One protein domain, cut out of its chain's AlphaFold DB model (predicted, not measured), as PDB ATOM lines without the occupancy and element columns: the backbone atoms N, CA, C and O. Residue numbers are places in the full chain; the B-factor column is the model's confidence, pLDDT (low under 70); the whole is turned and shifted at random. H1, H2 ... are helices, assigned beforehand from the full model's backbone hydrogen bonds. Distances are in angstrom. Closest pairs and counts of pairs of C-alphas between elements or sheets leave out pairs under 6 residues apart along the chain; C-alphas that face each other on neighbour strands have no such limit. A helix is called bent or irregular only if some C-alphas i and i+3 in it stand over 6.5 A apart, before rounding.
ATOM      1  N   LEU A   2      88.384 -38.667  14.226       90.56
ATOM      2  CA  LEU A   2      89.024 -39.459  13.153       90.56
ATOM      3  C   LEU A   2      90.451 -39.957  13.475       90.56
ATOM      4  O   LEU A   2      90.811 -41.069  13.105       90.56
ATOM      5  N   VAL A   3      91.244 -39.194  14.238       93.00
ATOM      6  CA  VAL A   3      92.577 -39.632  14.709       93.00
ATOM      7  C   VAL A   3      92.494 -40.888  15.590       93.00
ATOM      8  O   VAL A   3      93.306 -41.801  15.443       93.00
ATOM      9  N   LYS A   4      91.489 -40.964  16.475       95.38
ATOM     10  CA  LYS A   4      91.247 -42.141  17.323       95.38
ATOM     11  C   LYS A   4      90.802 -43.335  16.482       95.38
ATOM     12  O   LYS A   4      91.335 -44.423  16.676       95.38
ATOM     13  N   LEU A   5      89.915 -43.117  15.506       95.25
ATOM     14  CA  LEU A   5      89.497 -44.161  14.567       95.25
ATOM     15  C   LEU A   5      90.705 -44.742  13.818       95.25
ATOM     16  O   LEU A   5      90.874 -45.957  13.768       95.25
ATOM     17  N   ALA A   6      91.593 -43.887  13.306       94.81
ATOM     18  CA  ALA A   6      92.804 -44.318  12.613       94.81
ATOM     19  C   ALA A   6      93.784 -45.079  13.530       94.81
ATOM     20  O   ALA A   6      94.483 -45.989  13.080       94.81
ATOM     21  N   ALA A   7      93.868 -44.725  14.816       96.69
ATOM     22  CA  ALA A   7      94.646 -45.485  15.794       96.69
ATOM     23  C   ALA A   7      94.055 -46.888  16.014       96.69
ATOM     24  O   ALA A   7      94.778 -47.874  15.877       96.69
ATOM     25  N   ASP A   8      92.745 -46.986  16.238       96.75
ATOM     26  CA  ASP A   8      92.058 -48.268  16.427       96.75
ATOM     27  C   ASP A   8      92.157 -49.164  15.187       96.75
ATOM     28  O   ASP A   8      92.451 -50.356  15.290       96.75
ATOM     29  N   GLN A   9      91.990 -48.593  13.992       95.88
ATOM     30  CA  GLN A   9      92.162 -49.310  12.730       95.88
ATOM     31  C   GLN A   9      93.589 -49.851  12.562       95.88
ATOM     32  O   GLN A   9      93.757 -50.972  12.078       95.88
ATOM     33  N   ARG A  10      94.623 -49.109  12.985       97.00
ATOM     34  CA  ARG A  10      96.013 -49.604  12.986       97.00
ATOM     35  C   ARG A  10      96.195 -50.770  13.953       97.00
ATOM     36  O   ARG A  10      96.784 -51.774  13.558       97.00
ATOM     37  N   THR A  11      95.645 -50.678  15.163       96.62
ATOM     38  CA  THR A  11      95.648 -51.787  16.129       96.62
ATOM     39  C   THR A  11      94.982 -53.029  15.541       96.62
ATOM     40  O   THR A  11      95.559 -54.112  15.574       96.62
ATOM     41  N   LEU A  12      93.808 -52.882  14.920       97.19
ATOM     42  CA  LEU A  12      93.102 -53.993  14.277       97.19
ATOM     43  C   LEU A  12      93.864 -54.567  13.077       97.19
ATOM     44  O   LEU A  12      93.804 -55.772  12.835       97.19
ATOM     45  N   LYS A  13      94.585 -53.735  12.318       96.06
ATOM     46  CA  LYS A  13      95.403 -54.181  11.181       96.06
ATOM     47  C   LYS A  13      96.593 -55.040  11.621       96.06
ATOM     48  O   LYS A  13      96.981 -55.926  10.868       96.06
ATOM     49  N   ALA A  14      97.137 -54.802  12.816       97.06
ATOM     50  CA  ALA A  14      98.248 -55.574  13.376       97.06
ATOM     51  C   ALA A  14      97.845 -56.985  13.848       97.06
ATOM     52  O   ALA A  14      98.701 -57.846  14.030       97.06
ATOM     53  N   ILE A  15      96.548 -57.242  14.027       97.69
ATOM     54  CA  ILE A  15      96.022 -58.570  14.351       97.69
ATOM     55  C   ILE A  15      95.834 -59.343  13.036       97.69
ATOM     56  O   ILE A  15      95.369 -58.779  12.047       97.69
ATOM     57  N   TYR A  16      96.152 -60.637  12.994       96.00
ATOM     58  CA  TYR A  16      95.868 -61.480  11.818       96.00
ATOM     59  C   TYR A  16      94.574 -62.282  11.975       96.00
ATOM     60  O   TYR A  16      93.752 -62.302  11.058       96.00
ATOM     61  N   SER A  17      94.361 -62.889  13.149       97.25
ATOM     62  CA  SER A  17      93.168 -63.695  13.437       97.25
ATOM     63  C   SER A  17      91.885 -62.869  13.331       97.25
ATOM     64  O   SER A  17      91.773 -61.782  13.902       97.25
ATOM     65  N   LYS A  18      90.895 -63.405  12.609       93.56
ATOM     66  CA  LYS A  18      89.566 -62.791  12.486       93.56
ATOM     67  C   LYS A  18      88.817 -62.803  13.818       93.56
ATOM     68  O   LYS A  18      88.194 -61.803  14.158       93.56
ATOM     69  N   GLU A  19      88.940 -63.879  14.590       94.06
ATOM     70  CA  GLU A  19      88.315 -64.005  15.911       94.06
ATOM     71  C   GLU A  19      88.908 -63.006  16.906       94.06
ATOM     72  O   GLU A  19      88.165 -62.270  17.554       94.06
ATOM     73  N   LEU A  20      90.241 -62.880  16.954       97.38
ATOM     74  CA  LEU A  20      90.893 -61.884  17.814       97.38
ATOM     75  C   LEU A  20      90.545 -60.450  17.390       97.38
ATOM     76  O   LEU A  20      90.371 -59.582  18.243       97.38
ATOM     77  N   LYS A  21      90.385 -60.186  16.085       97.94
ATOM     78  CA  LYS A  21      89.871 -58.890  15.612       97.94
ATOM     79  C   LYS A  21      88.448 -58.640  16.083       97.94
ATOM     80  O   LYS A  21      88.163 -57.522  16.497       97.94
ATOM     81  N   ALA A  22      87.567 -59.632  15.999       96.56
ATOM     82  CA  ALA A  22      86.191 -59.504  16.465       96.56
ATOM     83  C   ALA A  22      86.151 -59.247  17.979       96.56
ATOM     84  O   ALA A  22      85.494 -58.306  18.418       96.56
ATOM     85  N   ALA A  23      86.932 -59.987  18.773       97.62
ATOM     86  CA  ALA A  23      87.079 -59.732  20.205       97.62
ATOM     87  C   ALA A  23      87.548 -58.293  20.476       97.62
ATOM     88  O   ALA A  23      86.907 -57.566  21.234       97.62
ATOM     89  N   LYS A  24      88.582 -57.828  19.761       98.38
ATOM     90  CA  LYS A  24      89.075 -56.458  19.924       98.38
ATOM     91  C   LYS A  24      88.052 -55.399  19.510       98.38
ATOM     92  O   LYS A  24      87.932 -54.375  20.174       98.38
ATOM     93  N   LYS A  25      87.293 -55.623  18.435       98.38
ATOM     94  CA  LYS A  25      86.194 -54.730  18.030       98.38
ATOM     95  C   LYS A  25      85.125 -54.653  19.117       98.38
ATOM     96  O   LYS A  25      84.690 -53.552  19.431       98.38
ATOM     97  N   ARG A  26      84.774 -55.777  19.751       98.00
ATOM     98  CA  ARG A  26      83.802 -55.817  20.855       98.00
ATOM     99  C   ARG A  26      84.248 -54.979  22.058       98.00
ATOM    100  O   ARG A  26      83.418 -54.304  22.649       98.00
ATOM    101  N   GLU A  27      85.547 -54.944  22.363       98.00
ATOM    102  CA  GLU A  27      86.107 -54.043  23.388       98.00
ATOM    103  C   GLU A  27      86.043 -52.558  22.992       98.00
ATOM    104  O   GLU A  27      85.882 -51.691  23.846       98.00
ATOM    105  N   LEU A  28      86.204 -52.246  21.701       97.75
ATOM    106  CA  LEU A  28      86.249 -50.868  21.201       97.75
ATOM    107  C   LEU A  28      84.856 -50.256  21.001       97.75
ATOM    108  O   LEU A  28      84.701 -49.046  21.146       97.75
ATOM    109  N   LEU A  29      83.851 -51.059  20.645       97.94
ATOM    110  CA  LEU A  29      82.502 -50.589  20.309       97.94
ATOM    111  C   LEU A  29      81.840 -49.722  21.401       97.94
ATOM    112  O   LEU A  29      81.289 -48.681  21.034       97.94
ATOM    113  N   PRO A  30      81.928 -50.039  22.711       97.94
ATOM    114  CA  PRO A  30      81.350 -49.199  23.763       97.94
ATOM    115  C   PRO A  30      81.870 -47.757  23.767       97.94
ATOM    116  O   PRO A  30      81.110 -46.835  24.045       97.94
ATOM    117  N   PHE A  31      83.138 -47.536  23.401       97.75
ATOM    118  CA  PHE A  31      83.704 -46.187  23.289       97.75
ATOM    119  C   PHE A  31      83.045 -45.373  22.165       97.75
ATOM    120  O   PHE A  31      82.889 -44.160  22.284       97.75
ATOM    121  N   TRP A  32      82.659 -46.029  21.071       97.88
ATOM    122  CA  TRP A  32      82.055 -45.376  19.908       97.88
ATOM    123  C   TRP A  32      80.539 -45.201  20.029       97.88
ATOM    124  O   TRP A  32      79.963 -44.405  19.289       97.88
ATOM    125  N   LEU A  33      79.892 -45.901  20.963       96.31
ATOM    126  CA  LEU A  33      78.441 -45.871  21.136       96.31
ATOM    127  C   LEU A  33      77.873 -44.451  21.345       96.31
ATOM    128  O   LEU A  33      76.914 -44.119  20.649       96.31
ATOM    129  N   PRO A  34      78.464 -43.569  22.181       97.06
ATOM    130  CA  PRO A  34      77.964 -42.198  22.325       97.06
ATOM    131  C   PRO A  34      77.996 -41.393  21.018       97.06
ATOM    132  O   PRO A  34      77.098 -40.592  20.772       97.06
ATOM    133  N   TRP A  35      79.001 -41.618  20.161       97.06
ATOM    134  CA  TRP A  35      79.079 -40.968  18.848       97.06
ATOM    135  C   TRP A  35      77.956 -41.450  17.932       97.06
ATOM    136  O   TRP A  35      77.262 -40.635  17.333       97.06
ATOM    137  N   VAL A  36      77.754 -42.771  17.857       97.62
ATOM    138  CA  VAL A  36      76.672 -43.366  17.062       97.62
ATOM    139  C   VAL A  36      75.322 -42.798  17.490       97.62
ATOM    140  O   VAL A  36      74.599 -42.291  16.640       97.62
ATOM    141  N   ASN A  37      75.010 -42.813  18.788       96.94
ATOM    142  CA  ASN A  37      73.728 -42.319  19.295       96.94
ATOM    143  C   ASN A  37      73.517 -40.842  18.943       96.94
ATOM    144  O   ASN A  37      72.477 -40.489  18.397       96.94
ATOM    145  N   GLY A  38      74.535 -39.998  19.146       96.75
ATOM    146  CA  GLY A  38      74.452 -38.581  18.788       96.75
ATOM    147  C   GLY A  38      74.177 -38.350  17.297       96.75
ATOM    148  O   GLY A  38      73.355 -37.505  16.943       96.75
ATOM    149  N   VAL A  39      74.810 -39.128  16.411       96.62
ATOM    150  CA  VAL A  39      74.570 -39.024  14.963       96.62
ATOM    151  C   VAL A  39      73.183 -39.542  14.582       96.62
ATOM    152  O   VAL A  39      72.516 -38.914  13.765       96.62
ATOM    153  N   LEU A  40      72.718 -40.648  15.165       96.19
ATOM    154  CA  LEU A  40      71.394 -41.197  14.852       96.19
ATOM    155  C   LEU A  40      70.250 -40.307  15.367       96.19
ATOM    156  O   LEU A  40      69.226 -40.200  14.696       96.19
ATOM    157  N   GLU A  41      70.427 -39.640  16.510       94.56
ATOM    158  CA  GLU A  41      69.420 -38.749  17.104       94.56
ATOM    159  C   GLU A  41      69.363 -37.367  16.434       94.56
ATOM    160  O   GLU A  41      68.283 -36.813  16.241       94.56
ATOM    161  N   GLN A  42      70.521 -36.788  16.102       90.38
ATOM    162  CA  GLN A  42      70.632 -35.368  15.724       90.38
ATOM    163  C   GLN A  42      71.164 -35.153  14.301       90.38
ATOM    164  O   GLN A  42      71.218 -34.022  13.807       90.38
ATOM    165  N   GLY A  43      71.593 -36.226  13.638       81.62
ATOM    166  CA  GLY A  43      72.232 -36.172  12.335       81.62
ATOM    167  C   GLY A  43      71.292 -35.718  11.221       81.62
ATOM    168  O   GLY A  43      70.114 -36.070  11.164       81.62
ATOM    169  N   LYS A  44      71.848 -34.940  10.289       90.81
ATOM    170  CA  LYS A  44      71.151 -34.415   9.102       90.81
ATOM    171  C   LYS A  44      71.613 -35.081   7.801       90.81
ATOM    172  O   LYS A  44      71.526 -34.475   6.740       90.81
ATOM    173  N   GLY A  45      72.163 -36.293   7.889       92.06
ATOM    174  CA  GLY A  45      72.652 -37.040   6.728       92.06
ATOM    175  C   GLY A  45      74.043 -36.651   6.225       92.06
ATOM    176  O   GLY A  45      74.402 -37.011   5.111       92.06
ATOM    177  N   ALA A  46      74.837 -35.918   7.014       94.12
ATOM    178  CA  ALA A  46      76.229 -35.652   6.653       94.12
ATOM    179  C   ALA A  46      77.038 -36.961   6.595       94.12
ATOM    180  O   ALA A  46      76.797 -37.875   7.387       94.12
ATOM    181  N   GLN A  47      78.011 -37.027   5.679       95.69
ATOM    182  CA  GLN A  47      78.919 -38.170   5.590       95.69
ATOM    183  C   GLN A  47      79.685 -38.346   6.905       95.69
ATOM    184  O   GLN A  47      80.296 -37.401   7.406       95.69
ATOM    185  N   ASP A  48      79.680 -39.572   7.427       96.44
ATOM    186  CA  ASP A  48      80.345 -39.917   8.680       96.44
ATOM    187  C   ASP A  48      81.043 -41.282   8.574       96.44
ATOM    188  O   ASP A  48      80.440 -42.350   8.706       96.44
ATOM    189  N   ASP A  49      82.357 -41.242   8.357       95.44
ATOM    190  CA  ASP A  49      83.181 -42.444   8.227       95.44
ATOM    191  C   ASP A  49      83.297 -43.239   9.537       95.44
ATOM    192  O   ASP A  49      83.549 -44.448   9.498       95.44
ATOM    193  N   ILE A  50      83.110 -42.598  10.697       96.50
ATOM    194  CA  ILE A  50      83.094 -43.288  11.993       96.50
ATOM    195  C   ILE A  50      81.828 -44.128  12.067       96.50
ATOM    196  O   ILE A  50      81.919 -45.329  12.320       96.50
ATOM    197  N   LEU A  51      80.671 -43.528  11.780       97.81
ATOM    198  CA  LEU A  51      79.380 -44.211  11.782       97.81
ATOM    199  C   LEU A  51      79.403 -45.434  10.852       97.81
ATOM    200  O   LEU A  51      79.071 -46.545  11.270       97.81
ATOM    201  N   MET A  52      79.880 -45.250   9.618       97.88
ATOM    202  CA  MET A  52      79.940 -46.328   8.630       97.88
ATOM    203  C   MET A  52      80.966 -47.412   8.993       97.88
ATOM    204  O   MET A  52      80.731 -48.595   8.744       97.88
ATOM    205  N   THR A  53      82.090 -47.048   9.620       97.44
ATOM    206  CA  THR A  53      83.062 -48.038  10.114       97.44
ATOM    207  C   THR A  53      82.492 -48.841  11.283       97.44
ATOM    208  O   THR A  53      82.662 -50.060  11.336       97.44
ATOM    209  N   VAL A  54      81.792 -48.181  12.209       98.19
ATOM    210  CA  VAL A  54      81.180 -48.828  13.376       98.19
ATOM    211  C   VAL A  54      80.062 -49.781  12.955       98.19
ATOM    212  O   VAL A  54      79.976 -50.868  13.519       98.19
ATOM    213  N   MET A  55      79.276 -49.447  11.924       98.50
ATOM    214  CA  MET A  55      78.297 -50.367  11.326       98.50
ATOM    215  C   MET A  55      78.942 -51.702  10.930       98.50
ATOM    216  O   MET A  55      78.452 -52.763  11.308       98.50
ATOM    217  N   LEU A  56      80.077 -51.657  10.222       97.62
ATOM    218  CA  LEU A  56      80.803 -52.868   9.831       97.62
ATOM    219  C   LEU A  56      81.370 -53.613  11.042       97.62
ATOM    220  O   LEU A  56      81.252 -54.832  11.125       97.62
ATOM    221  N   TRP A  57      81.936 -52.892  12.013       98.12
ATOM    222  CA  TRP A  57      82.483 -53.523  13.216       98.12
ATOM    223  C   TRP A  57      81.414 -54.219  14.053       98.12
ATOM    224  O   TRP A  57      81.693 -55.276  14.611       98.12
ATOM    225  N   ARG A  58      80.193 -53.677  14.113       98.50
ATOM    226  CA  ARG A  58      79.064 -54.352  14.759       98.50
ATOM    227  C   ARG A  58      78.778 -55.701  14.091       98.50
ATOM    228  O   ARG A  58      78.757 -56.713  14.793       98.50
ATOM    229  N   LEU A  59      78.732 -55.760  12.756       98.38
ATOM    230  CA  LEU A  59      78.565 -57.013  11.994       98.38
ATOM    231  C   LEU A  59      79.722 -58.002  12.199       98.38
ATOM    232  O   LEU A  59      79.499 -59.205  12.353       98.38
ATOM    233  N   ASP A  60      80.962 -57.515  12.268       97.44
ATOM    234  CA  ASP A  60      82.124 -58.349  12.605       97.44
ATOM    235  C   ASP A  60      81.985 -59.018  13.983       97.44
ATOM    236  O   ASP A  60      82.494 -60.120  14.186       97.44
ATOM    237  N   THR A  61      81.290 -58.365  14.919       97.06
ATOM    238  CA  THR A  61      81.022 -58.877  16.274       97.06
ATOM    239  C   THR A  61      79.679 -59.594  16.423       97.06
ATOM    240  O   THR A  61      79.359 -60.032  17.526       97.06
ATOM    241  N   GLY A  62      78.900 -59.729  15.346       96.69
ATOM    242  CA  GLY A  62      77.584 -60.375  15.366       96.69
ATOM    243  C   GLY A  62      76.424 -59.484  15.835       96.69
ATOM    244  O   GLY A  62      75.294 -59.956  15.891       96.69
ATOM    245  N   ASP A  63      76.657 -58.200  16.122       98.12
ATOM    246  CA  ASP A  63      75.601 -57.238  16.463       98.12
ATOM    247  C   ASP A  63      74.871 -56.757  15.196       98.12
ATOM    248  O   ASP A  63      75.102 -55.662  14.677       98.12
ATOM    249  N   ILE A  64      74.009 -57.623  14.656       98.56
ATOM    250  CA  ILE A  64      73.210 -57.328  13.458       98.56
ATOM    251  C   ILE A  64      72.174 -56.239  13.755       98.56
ATOM    252  O   ILE A  64      71.992 -55.338  12.939       98.56
ATOM    253  N   ALA A  65      71.530 -56.283  14.927       98.38
ATOM    254  CA  ALA A  65      70.488 -55.328  15.305       98.38
ATOM    255  C   ALA A  65      71.018 -53.889  15.322       98.38
ATOM    256  O   ALA A  65      70.469 -53.017  14.649       98.38
ATOM    257  N   GLY A  66      72.135 -53.653  16.009       98.12
ATOM    258  CA  GLY A  66      72.744 -52.332  16.072       98.12
ATOM    259  C   GLY A  66      73.335 -51.860  14.743       98.12
ATOM    260  O   GLY A  66      73.325 -50.668  14.437       98.12
ATOM    261  N   ALA A  67      73.840 -52.778  13.913       98.62
ATOM    262  CA  ALA A  67      74.273 -52.429  12.562       98.62
ATOM    263  C   ALA A  67      73.092 -51.998  11.675       98.62
ATOM    264  O   ALA A  67      73.227 -51.065  10.885       98.62
ATOM    265  N   LEU A  68      71.932 -52.640  11.828       98.56
ATOM    266  CA  LEU A  68      70.718 -52.339  11.072       98.56
ATOM    267  C   LEU A  68      70.139 -50.957  11.418       98.56
ATOM    268  O   LEU A  68      69.646 -50.262  10.528       98.56
ATOM    269  N   GLU A  69      70.245 -50.512  12.672       98.06
ATOM    270  CA  GLU A  69      69.905 -49.134  13.063       98.06
ATOM    271  C   GLU A  69      70.740 -48.103  12.297       98.06
ATOM    272  O   GLU A  69      70.196 -47.155  11.724       98.06
ATOM    273  N   ILE A  70      72.052 -48.333  12.213       98.50
ATOM    274  CA  ILE A  70      72.955 -47.468  11.453       98.50
ATOM    275  C   ILE A  70      72.642 -47.536   9.954       98.50
ATOM    276  O   ILE A  70      72.583 -46.498   9.293       98.50
ATOM    277  N   ALA A  71      72.399 -48.732   9.412       98.44
ATOM    278  CA  ALA A  71      72.098 -48.922   7.997       98.44
ATOM    279  C   ALA A  71      70.822 -48.186   7.572       98.44
ATOM    280  O   ALA A  71      70.815 -47.539   6.526       98.44
ATOM    281  N   ARG A  72      69.764 -48.210   8.395       98.19
ATOM    282  CA  ARG A  72      68.527 -47.453   8.134       98.19
ATOM    283  C   ARG A  72      68.797 -45.958   7.975       98.19
ATOM    284  O   ARG A  72      68.298 -45.347   7.033       98.19
ATOM    285  N   TYR A  73      69.611 -45.378   8.855       98.31
ATOM    286  CA  TYR A  73      70.022 -43.977   8.740       98.31
ATOM    287  C   TYR A  73      70.887 -43.742   7.493       98.31
ATOM    288  O   TYR A  73      70.601 -42.845   6.697       98.31
ATOM    289  N   ALA A  74      71.917 -44.565   7.293       97.88
ATOM    290  CA  ALA A  74      72.885 -44.403   6.216       97.88
ATOM    291  C   ALA A  74      72.236 -44.476   4.827       97.88
ATOM    292  O   ALA A  74      72.513 -43.633   3.976       97.88
ATOM    293  N   LEU A  75      71.343 -45.445   4.605       97.19
ATOM    294  CA  LEU A  75      70.650 -45.622   3.328       97.19
ATOM    295  C   LEU A  75      69.611 -44.523   3.094       97.19
ATOM    296  O   LEU A  75      69.527 -44.013   1.980       97.19
ATOM    297  N   LYS A  76      68.877 -44.101   4.134       96.56
ATOM    298  CA  LYS A  76      67.919 -42.986   4.041       96.56
ATOM    299  C   LYS A  76      68.582 -41.697   3.553       96.56
ATOM    300  O   LYS A  76      67.987 -40.969   2.764       96.56
ATOM    301  N   TYR A  77      69.787 -41.410   4.040       97.12
ATOM    302  CA  TYR A  77      70.511 -40.179   3.719       97.12
ATOM    303  C   TYR A  77      71.576 -40.341   2.626       97.12
ATOM    304  O   TYR A  77      72.262 -39.375   2.304       97.12
ATOM    305  N   GLY A  78      71.717 -41.530   2.034       95.75
ATOM    306  CA  GLY A  78      72.657 -41.768   0.937       95.75
ATOM    307  C   GLY A  78      74.133 -41.636   1.329       95.75
ATOM    308  O   GLY A  78      74.941 -41.198   0.510       95.75
ATOM    309  N   LEU A  79      74.493 -42.003   2.565       96.75
ATOM    310  CA  LEU A  79      75.892 -42.041   3.008       96.75
ATOM    311  C   LEU A  79      76.701 -43.011   2.143       96.75
ATOM    312  O   LEU A  79      76.161 -43.968   1.599       96.75
ATOM    313  N   THR A  80      78.011 -42.804   2.046       95.94
ATOM    314  CA  THR A  80      78.917 -43.670   1.281       95.94
ATOM    315  C   THR A  80      79.760 -44.552   2.200       95.94
ATOM    316  O   THR A  80      79.974 -44.241   3.373       95.94
ATOM    317  N   MET A  81      80.241 -45.687   1.681       95.25
ATOM    318  CA  MET A  81      81.168 -46.536   2.434       95.25
ATOM    319  C   MET A  81      82.504 -45.809   2.657       95.25
ATOM    320  O   MET A  81      82.979 -45.136   1.741       95.25
ATOM    321  N   PRO A  82      83.150 -45.972   3.828       89.00
ATOM    322  CA  PRO A  82      84.393 -45.289   4.138       89.00
ATOM    323  C   PRO A  82      85.529 -45.853   3.280       89.00
ATOM    324  O   PRO A  82      85.577 -47.043   2.964       89.00
ATOM    325  N   GLY A  83      86.482 -45.000   2.914       81.50
ATOM    326  CA  GLY A  83      87.579 -45.379   2.022       81.50
ATOM    327  C   GLY A  83      87.154 -45.521   0.553       81.50
ATOM    328  O   GLY A  83      86.131 -45.012   0.119       81.50
ATOM    329  N   LYS A  84      87.982 -46.192  -0.258       75.19
ATOM    330  CA  LYS A  84      87.773 -46.328  -1.716       75.19
ATOM    331  C   LYS A  84      87.090 -47.648  -2.085       75.19
ATOM    332  O   LYS A  84      87.523 -48.342  -3.008       75.19
ATOM    333  N   HIS A  85      86.075 -48.051  -1.324       79.75
ATOM    334  CA  HIS A  85      85.326 -49.261  -1.642       79.75
ATOM    335  C   HIS A  85      84.511 -49.069  -2.924       79.75
ATOM    336  O   HIS A  85      83.841 -48.060  -3.101       79.75
ATOM    337  N   ARG A  86      84.559 -50.062  -3.820       83.19
ATOM    338  CA  ARG A  86      83.725 -50.082  -5.036       83.19
ATOM    339  C   ARG A  86      82.266 -50.450  -4.757       83.19
ATOM    340  O   ARG A  86      81.408 -50.196  -5.589       83.19
TER     341      ARG A  86
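This is residues 2 to 86 of the 214 residues of the protein "Terminase" of Salmonella enterica (UniProt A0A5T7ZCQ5). A helix, H3, sits in the middle of a rounded all-helix domain, with the bent helix H2 running past it, first with arm H2a and then with arm H2b. H4 folds back beside H3 as the second half of one helical hairpin, and H1 and H2a make another; H1 and H4 are at opposite ends of the domain. The printed part has 85 residues, with four named helices in the order H1, H2, H3, H4 and no named strand; the helices hold 63 residues. It is compact, with a radius of gyration of the C-alphas of 12.6 A, and the C-alphas span 36 by 26 by 23 A.

The hub is H2, residues 18 to 42, which touches 3 other helices. By its hydrogen bonds it was assigned as one helix, but it is bent, with C-alphas 31 and 34 7.1 A apart; its arms H2a, residues 18 to 31, and H2b, residues 34 to 42, stand at a steep tilt of 62 degrees. H2a is itself irregular, with C-alphas 27 and 30 6.8 A apart. H3, residues 49 to 60, touches H2a at a steep tilt of 49 degrees, opposite ways, the closest C-alphas being those of Ala 22 and Asp 60, 5.7 A apart. With residues 51 to 54 alone H3 touches H2b, closest at the C-alphas of Val 36 and Leu 51, 6.0 A apart. H4, residues 64 to 76, touches H3 as a hairpin, opposite ways at a shallow tilt of 34 degrees, only just short of steep; the closest C-alphas, of Met 55 and Ala 67, are 4.7 A apart. H4 and H2b only just touch, with 3 pairs of C-alphas within 8 A, the closest being those of Leu 40 and Tyr 73, 6.9 A apart. H1, residues 2 to 14, touches H2a with residues 8 to 12 alone, as a hairpin at a shallow tilt of 22 degrees, the closest C-alphas being those of Leu 12 and Lys 21, 6.0 A apart. H1 and H3 are close but not clearly touching, while H1 is apart from H2b and H4. Every O i to N i+4 pair is within hydrogen-bond range in H1, H2b, H3 and H4; in H2a 8 of 10 are.

H1 is 18.6 A long from C-alpha 2 at (89.024, -39.459, 13.153). H2a is 20.7 A long, H2b 12.0 A and H3 16.5 A. H4 is 18.0 A long and ends at C-alpha 76, (67.919, -42.986, 4.041).

The C-alphas of Ser 17 and Lys 44, the two farthest apart, are 36.9 A apart. The printed part has no cut, and no link is long. The mean pLDDT of the printed part is 95.7, and no printed residue is under 70.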